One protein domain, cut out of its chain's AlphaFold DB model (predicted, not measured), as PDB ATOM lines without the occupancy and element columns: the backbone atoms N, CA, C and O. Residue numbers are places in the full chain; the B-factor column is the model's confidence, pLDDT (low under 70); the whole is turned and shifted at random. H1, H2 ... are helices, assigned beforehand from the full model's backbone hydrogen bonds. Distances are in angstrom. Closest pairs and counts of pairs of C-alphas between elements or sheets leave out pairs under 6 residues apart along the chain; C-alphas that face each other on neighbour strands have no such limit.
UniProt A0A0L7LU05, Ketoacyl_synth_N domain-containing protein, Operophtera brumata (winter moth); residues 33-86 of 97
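This is residues 33 to 86 of the 97 residues of the protein "Ketoacyl_synth_N domain-containing protein" of Operophtera brumata (winter moth) (UniProt A0A0L7LU05). The model is an open frame built on one long helix, H1: the small helix H2 sits at its far end, and from there a long link, residues 64 to 77, arches back past H1 to H3, which lies beyond the beginning of H1. The length comes from H1 and H3 following one another roughly in line, and residues 64 to 69 of the arch stick out free. The printed part has 54 residues with three named helices, in the order H1, H2, H3, and no named strand; the class is all helix. It is loose, with a radius of gyration of the C-alphas of 14.4 A, and elongated, with spans of 42 by 24 by 20 A.

The printed part begins at Arg 33, and residues 33 to 39 come before the first named helix. H1 takes residues 40 to 55, from C-alpha 40 at (241.950, 210.420, 105.961) to C-alpha 55 at (259.561, 208.896, 119.796), a length of 22.4 A. H2 is short, residues 60 to 63, and begins at C-alpha 60 at (251.984, 201.332, 123.540). H3 takes residues 78 to 85, 11.0 A from first to last C-alpha, and ends at C-alpha 85 at (226.919, 212.986, 98.311).

H1 is the longest helix, with 16 residues. H1 and H2 only just touch, with 3 pairs of C-alphas within 8 A, and they touch only at the corner by their link. H1 touches H2 with residues 50 to 54 alone, and the closest C-alphas of the two helices are those of Ile 53 and Pro 60, 6.8 A apart. H1 and H3 are close but not clearly touching: their closest C-alphas, those of Phe 40 and Thr 79, are 7.5 A apart. Their lines stand at a shallow tilt of 27 degrees, and they run opposite ways. H2 and H3 are apart. In H1 and H3 every O i to N i+4 pair is within hydrogen-bond range; H2, with 4 residues, is too short for such a pair, and its 1 pair of O i and N i+3 is within range.

The two C-alphas farthest apart are those of Gly 57 and Tyr 85, at 43.0 A, while the first and last printed C-alphas, of Arg 33 and Val 86, are 15.9 A apart. The printed part has no cut. The link from H1 to H2 is tight, with 4 residues, and the link from H2 to H3 is long, with 14. The C-alphas of residues 64 to 77 lie 9 to 19 A from the mean of all C-alphas. The mean pLDDT of the printed part is 81.9; residues 77 to 86 are under 70, and H3 has a mean of 56.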
ATOM      1  N   ARG A  33     237.209 197.052 104.678       80.25
ATOM      2  CA  ARG A  33     236.045 197.861 104.265       80.25
ATOM      3  C   ARG A  33     235.816 199.078 105.161       80.25
ATOM      4  O   ARG A  33     235.321 200.083 104.668       80.25
ATOM      5  N   LEU A  34     236.161 198.985 106.444       78.75
ATOM      6  CA  LEU A  34     236.073 200.106 107.374       78.75
ATOM      7  C   LEU A  34     237.209 201.094 107.109       78.75
ATOM      8  O   LEU A  34     236.944 202.279 106.978       78.75
ATOM      9  N   ALA A  35     238.437 200.606 106.918       83.06
ATOM     10  CA  ALA A  35     239.596 201.442 106.608       83.06
ATOM     11  C   ALA A  35     239.382 202.308 105.352       83.06
ATOM     12  O   ALA A  35     239.721 203.488 105.363       83.06
ATOM     13  N   ASN A  36     238.747 201.758 104.311       81.25
ATOM     14  CA  ASN A  36     238.413 202.511 103.095       81.25
ATOM     15  C   ASN A  36     237.341 203.593 103.299       81.25
ATOM     16  O   ASN A  36     237.279 204.528 102.510       81.25
ATOM     17  N   ASN A  37     236.495 203.462 104.324       78.81
ATOM     18  CA  ASN A  37     235.464 204.449 104.659       78.81
ATOM     19  C   ASN A  37     235.894 205.392 105.794       78.81
ATOM     20  O   ASN A  37     235.146 206.301 106.142       78.81
ATOM     21  N   MET A  38     237.069 205.184 106.393       79.75
ATOM     22  CA  MET A  38     237.580 206.065 107.436       79.75
ATOM     23  C   MET A  38     238.112 207.364 106.843       79.75
ATOM     24  O   MET A  38     238.813 207.373 105.822       79.75
ATOM     25  N   ASP A  39     237.848 208.451 107.561       82.38
ATOM     26  CA  ASP A  39     238.422 209.753 107.265       82.38
ATOM     27  C   ASP A  39     239.957 209.693 107.192       82.38
ATOM     28  O   ASP A  39     240.628 209.003 107.968       82.38
ATOM     29  N   PHE A  40     240.514 210.401 106.211       83.75
ATOM     30  CA  PHE A  40     241.950 210.420 105.961       83.75
ATOM     31  C   PHE A  40     242.722 211.025 107.140       83.75
ATOM     32  O   PHE A  40     243.798 210.527 107.480       83.75
ATOM     33  N   MET A  41     242.173 212.057 107.798       84.81
ATOM     34  CA  MET A  41     242.828 212.668 108.960       84.81
ATOM     35  C   MET A  41     242.807 211.710 110.147       84.81
ATOM     36  O   MET A  41     243.842 211.519 110.782       84.81
ATOM     37  N   ALA A  42     241.685 211.024 110.389       85.94
ATOM     38  CA  ALA A  42     241.600 210.000 111.432       85.94
ATOM     39  C   ALA A  42     242.632 208.871 111.237       85.94
ATOM     40  O   ALA A  42     243.299 208.470 112.191       85.94
ATOM     41  N   ARG A  43     242.817 208.393 109.997       89.06
ATOM     42  CA  ARG A  43     243.836 207.379 109.671       89.06
ATOM     43  C   ARG A  43     245.255 207.864 109.964       89.06
ATOM     44  O   ARG A  43     246.023 207.145 110.598       89.06
ATOM     45  N   LYS A  44     245.593 209.093 109.565       89.56
ATOM     46  CA  LYS A  44     246.927 209.662 109.812       89.56
ATOM     47  C   LYS A  44     247.192 209.946 111.284       89.56
ATOM     48  O   LYS A  44     248.306 209.724 111.746       89.56
ATOM     49  N   ILE A  45     246.181 210.375 112.036       91.31
ATOM     50  CA  ILE A  45     246.311 210.587 113.482       91.31
ATOM     51  C   ILE A  45     246.684 209.281 114.191       91.31
ATOM     52  O   ILE A  45     247.516 209.318 115.092       91.31
ATOM     53  N   LEU A  46     246.132 208.132 113.785       91.06
ATOM     54  CA  LEU A  46     246.492 206.838 114.378       91.06
ATOM     55  C   LEU A  46     247.972 206.491 114.168       91.06
ATOM     56  O   LEU A  46     248.650 206.121 115.127       91.06
ATOM     57  N   GLU A  47     248.478 206.655 112.944       91.56
ATOM     58  CA  GLU A  47     249.890 206.417 112.611       91.56
ATOM     59  C   GLU A  47     250.813 207.371 113.378       91.56
ATOM     60  O   GLU A  47     251.710 206.927 114.089       91.56
ATOM     61  N   LEU A  48     250.531 208.675 113.324       92.06
ATOM     62  CA  LEU A  48     251.350 209.695 113.983       92.06
ATOM     63  C   LEU A  48     251.322 209.577 115.506       92.06
ATOM     64  O   LEU A  48     252.325 209.833 116.163       92.06
ATOM     65  N   THR A  49     250.191 209.176 116.088       92.31
ATOM     66  CA  THR A  49     250.111 208.932 117.533       92.31
ATOM     67  C   THR A  49     250.995 207.755 117.920       92.31
ATOM     68  O   THR A  49     251.675 207.811 118.942       92.31
ATOM     69  N   TYR A  50     251.012 206.697 117.105       92.12
ATOM     70  CA  TYR A  50     251.889 205.559 117.335       92.12
ATOM     71  C   TYR A  50     253.363 205.971 117.243       92.12
ATOM     72  O   TYR A  50     254.117 205.721 118.179       92.12
ATOM     73  N   GLU A  51     253.755 206.682 116.184       92.69
ATOM     74  CA  GLU A  51     255.115 207.217 116.033       92.69
ATOM     75  C   GLU A  51     255.511 208.125 117.204       92.69
ATOM     76  O   GLU A  51     256.587 207.953 117.768       92.69
ATOM     77  N   ALA A  52     254.624 209.023 117.639       93.50
ATOM     78  CA  ALA A  52     254.878 209.926 118.760       93.50
ATOM     79  C   ALA A  52     255.074 209.187 120.094       93.50
ATOM     80  O   ALA A  52     255.886 209.601 120.921       93.50
ATOM     81  N   ILE A  53     254.354 208.081 120.319       92.44
ATOM     82  CA  ILE A  53     254.549 207.240 121.509       92.44
ATOM     83  C   ILE A  53     255.950 206.613 121.497       92.44
ATOM     84  O   ILE A  53     256.627 206.624 122.529       92.44
ATOM     85  N   TYR A  54     256.393 206.109 120.341       92.06
ATOM     86  CA  TYR A  54     257.733 205.532 120.186       92.06
ATOM     87  C   TYR A  54     258.839 206.581 120.276       92.06
ATOM     88  O   TYR A  54     259.861 206.318 120.909       92.06
ATOM     89  N   ASP A  55     258.632 207.765 119.702       94.69
ATOM     90  CA  ASP A  55     259.561 208.896 119.796       94.69
ATOM     91  C   ASP A  55     259.746 209.352 121.253       94.69
ATOM     92  O   ASP A  55     260.860 209.615 121.702       94.69
ATOM     93  N   ALA A  56     258.675 209.304 122.053       91.94
ATOM     94  CA  ALA A  56     258.737 209.534 123.495       91.94
ATOM     95  C   ALA A  56     259.456 208.414 124.284       91.94
ATOM     96  O   ALA A  56     259.596 208.518 125.505       91.94
ATOM     97  N   GLY A  57     259.899 207.338 123.623       92.19
ATOM     98  CA  GLY A  57     260.599 206.207 124.236       92.19
ATOM     99  C   GLY A  57     259.689 205.240 124.999       92.19
ATOM    100  O   GLY A  57     260.179 204.411 125.769       92.19
ATOM    101  N   PHE A  58     258.371 205.332 124.809       89.50
ATOM    102  CA  PHE A  58     257.406 204.422 125.418       89.50
ATOM    103  C   PHE A  58     256.946 203.368 124.417       89.50
ATOM    104  O   PHE A  58     256.859 203.615 123.218       89.50
ATOM    105  N   SER A  59     256.584 202.187 124.923       89.19
ATOM    106  CA  SER A  59     255.801 201.247 124.123       89.19
ATOM    107  C   SER A  59     254.300 201.460 124.378       89.19
ATOM    108  O   SER A  59     253.907 201.789 125.506       89.19
ATOM    109  N   PRO A  60     253.433 201.246 123.376       85.06
ATOM    110  CA  PRO A  60     251.984 201.332 123.540       85.06
ATOM    111  C   PRO A  60     251.454 200.413 124.648       85.06
ATOM    112  O   PRO A  60     250.509 200.775 125.352       85.06
ATOM    113  N   GLU A  61     252.082 199.249 124.869       88.19
ATOM    114  CA  GLU A  61     251.687 198.346 125.954       88.19
ATOM    115  C   GLU A  61     251.902 198.970 127.339       88.19
ATOM    116  O   GLU A  61     251.116 198.713 128.247       88.19
ATOM    117  N   HIS A  62     252.905 199.842 127.506       86.88
ATOM    118  CA  HIS A  62     253.153 200.535 128.775       86.88
ATOM    119  C   HIS A  62     252.095 201.587 129.113       86.88
ATOM    120  O   HIS A  62     251.971 201.964 130.284       86.88
ATOM    121  N   LEU A  63     251.377 202.099 128.112       86.50
ATOM    122  CA  LEU A  63     250.286 203.064 128.279       86.50
ATOM    123  C   LEU A  63     248.929 202.362 128.427       86.50
ATOM    124  O   LEU A  63     247.996 202.943 128.985       86.50
ATOM    125  N   SER A  64     248.831 201.105 127.988       88.69
ATOM    126  CA  SER A  64     247.622 200.295 128.111       88.69
ATOM    127  C   SER A  64     247.185 200.156 129.575       88.69
ATOM    128  O   SER A  64     247.973 199.808 130.454       88.69
ATOM    129  N   GLY A  65     245.918 200.469 129.857       88.19
ATOM    130  CA  GLY A  65     245.334 200.399 131.204       88.19
ATOM    131  C   GLY A  65     245.685 201.561 132.143       88.19
ATOM    132  O   GLY A  65     245.179 201.602 133.266       88.19
ATOM    133  N   LYS A  66     246.506 202.529 131.712       91.06
ATOM    134  CA  LYS A  66     246.785 203.750 132.485       91.06
ATOM    135  C   LYS A  66     245.763 204.844 132.182       91.06
ATOM    136  O   LYS A  66     245.115 204.862 131.140       91.06
ATOM    137  N   LYS A  67     245.643 205.805 133.102       92.75
ATOM    138  CA  LYS A  67     244.833 207.012 132.898       92.75
ATOM    139  C   LYS A  67     245.590 207.990 131.997       92.75
ATOM    140  O   LYS A  67     246.316 208.844 132.494       92.75
ATOM    141  N   VAL A  68     245.432 207.833 130.686       91.56
ATOM    142  CA  VAL A  68     246.009 208.712 129.659       91.56
ATOM    143  C   VAL A  68     244.876 209.493 128.999       91.56
ATOM    144  O   VAL A  68     243.894 208.903 128.555       91.56
ATOM    145  N   GLY A  69     244.989 210.822 128.971       91.81
ATOM    146  CA  GLY A  69     244.051 211.686 128.254       91.81
ATOM    147  C   GLY A  69     244.468 211.854 126.795       91.81
ATOM    148  O   GLY A  69     245.655 211.988 126.512       91.81
ATOM    149  N   VAL A  70     243.497 211.874 125.881       91.44
ATOM    150  CA  VAL A  70     243.712 212.145 124.452       91.44
ATOM    151  C   VAL A  70     242.901 213.380 124.080       91.44
ATOM    152  O   VAL A  70     241.697 213.426 124.328       91.44
ATOM    153  N   TYR A  71     243.558 214.379 123.490       92.06
ATOM    154  CA  TYR A  71     242.938 215.630 123.058       92.06
ATOM    155  C   TYR A  71     243.261 215.855 121.581       92.06
ATOM    156  O   TYR A  71     244.432 215.898 121.211       92.06
ATOM    157  N   ILE A  72     242.231 215.984 120.743       89.56
ATOM    158  CA  ILE A  72     242.365 216.160 119.291       89.56
ATOM    159  C   ILE A  72     241.644 217.447 118.897       89.56
ATOM    160  O   ILE A  72     240.471 217.631 119.221       89.56
ATOM    161  N   GLY A  73     242.347 218.336 118.196       88.81
ATOM    162  CA  GLY A  73     241.750 219.505 117.557       88.81
ATOM    163  C   GLY A  73     241.428 219.195 116.098       88.81
ATOM    164  O   GLY A  73     242.337 218.907 115.326       88.81
ATOM    165  N   SER A  74     240.152 219.272 115.723       84.62
ATOM    166  CA  SER A  74     239.704 219.173 114.331       84.62
ATOM    167  C   SER A  74     238.783 220.345 114.001       84.62
ATOM    168  O   SER A  74     237.983 220.766 114.837       84.62
ATOM    169  N   CYS A  75     238.911 220.890 112.791       77.31
ATOM    170  CA  CYS A  75     238.098 222.017 112.319       77.31
ATOM    171  C   CYS A  75     237.248 221.674 111.093       77.31
ATOM    172  O   CYS A  75     236.293 222.389 110.796       77.31
ATOM    173  N   PHE A  76     237.576 220.598 110.377       72.50
ATOM    174  CA  PHE A  76     236.920 220.240 109.126       72.50
ATOM    175  C   PHE A  76     236.766 218.727 109.047       72.50
ATOM    176  O   PHE A  76     237.709 218.002 109.331       72.50
ATOM    177  N   SER A  77     235.592 218.270 108.620       66.75
ATOM    178  CA  SER A  77     235.315 216.869 108.303       66.75
ATOM    179  C   SER A  77     234.756 216.816 106.882       66.75
ATOM    180  O   SER A  77     233.564 217.012 106.632       66.75
ATOM    181  N   GLU A  78     235.652 216.713 105.896       66.38
ATOM    182  CA  GLU A  78     235.268 216.700 104.474       66.38
ATOM    183  C   GLU A  78     234.828 215.305 104.009       66.38
ATOM    184  O   GLU A  78     233.961 215.191 103.135       66.38
ATOM    185  N   THR A  79     235.373 214.242 104.611       63.50
ATOM    186  CA  THR A  79     235.056 212.854 104.239       63.50
ATOM    187  C   THR A  79     233.594 212.510 104.511       63.50
ATOM    188  O   THR A  79     232.961 211.837 103.694       63.50
ATOM    189  N   GLU A  80     233.012 213.049 105.584       58.12
ATOM    190  CA  GLU A  80     231.585 212.893 105.879       58.12
ATOM    191  C   GLU A  80     230.704 213.468 104.769       58.12
ATOM    192  O   GLU A  80     229.783 212.803 104.294       58.12
ATOM    193  N   LYS A  81     231.026 214.671 104.278       52.22
ATOM    194  CA  LYS A  81     230.280 215.302 103.180       52.22
ATOM    195  C   LYS A  81     230.379 214.465 101.908       52.22
ATOM    196  O   LYS A  81     229.362 214.206 101.269       52.22
ATOM    197  N   SER A  82     231.573 213.976 101.570       54.16
ATOM    198  CA  SER A  82     231.757 213.102 100.404       54.16
ATOM    199  C   SER A  82     230.942 211.811 100.514       54.16
ATOM    200  O   SER A  82     230.348 211.390  99.524       54.16
ATOM    201  N   SER A  83     230.863 211.195 101.700       49.94
ATOM    202  CA  SER A  83     230.098 209.959 101.903       49.94
ATOM    203  C   SER A  83     228.576 210.165 101.859       49.94
ATOM    204  O   SER A  83     227.855 209.209 101.575       49.94
ATOM    205  N   PHE A  84     228.079 211.380 102.122       49.47
ATOM    206  CA  PHE A  84     226.662 211.733 101.962       49.47
ATOM    207  C   PHE A  84     226.281 212.043 100.505       49.47
ATOM    208  O   PHE A  84     225.171 211.714 100.089       49.47
ATOM    209  N   TYR A  85     227.180 212.652  99.721       52.00
ATOM    210  CA  TYR A  85     226.919 212.986  98.311       52.00
ATOM    211  C   TYR A  85     227.280 211.858  97.326       52.00
ATOM    212  O   TYR A  85     226.754 211.826  96.213       52.00
ATOM    213  N   VAL A  86     228.127 210.902  97.721       47.28
ATOM    214  CA  VAL A  86     228.431 209.692  96.945       47.28
ATOM    215  C   VAL A  86     227.562 208.536  97.446       47.28
ATOM    216  O   VAL A  86     227.757 208.023  98.544       47.28
TER     217      VAL A  86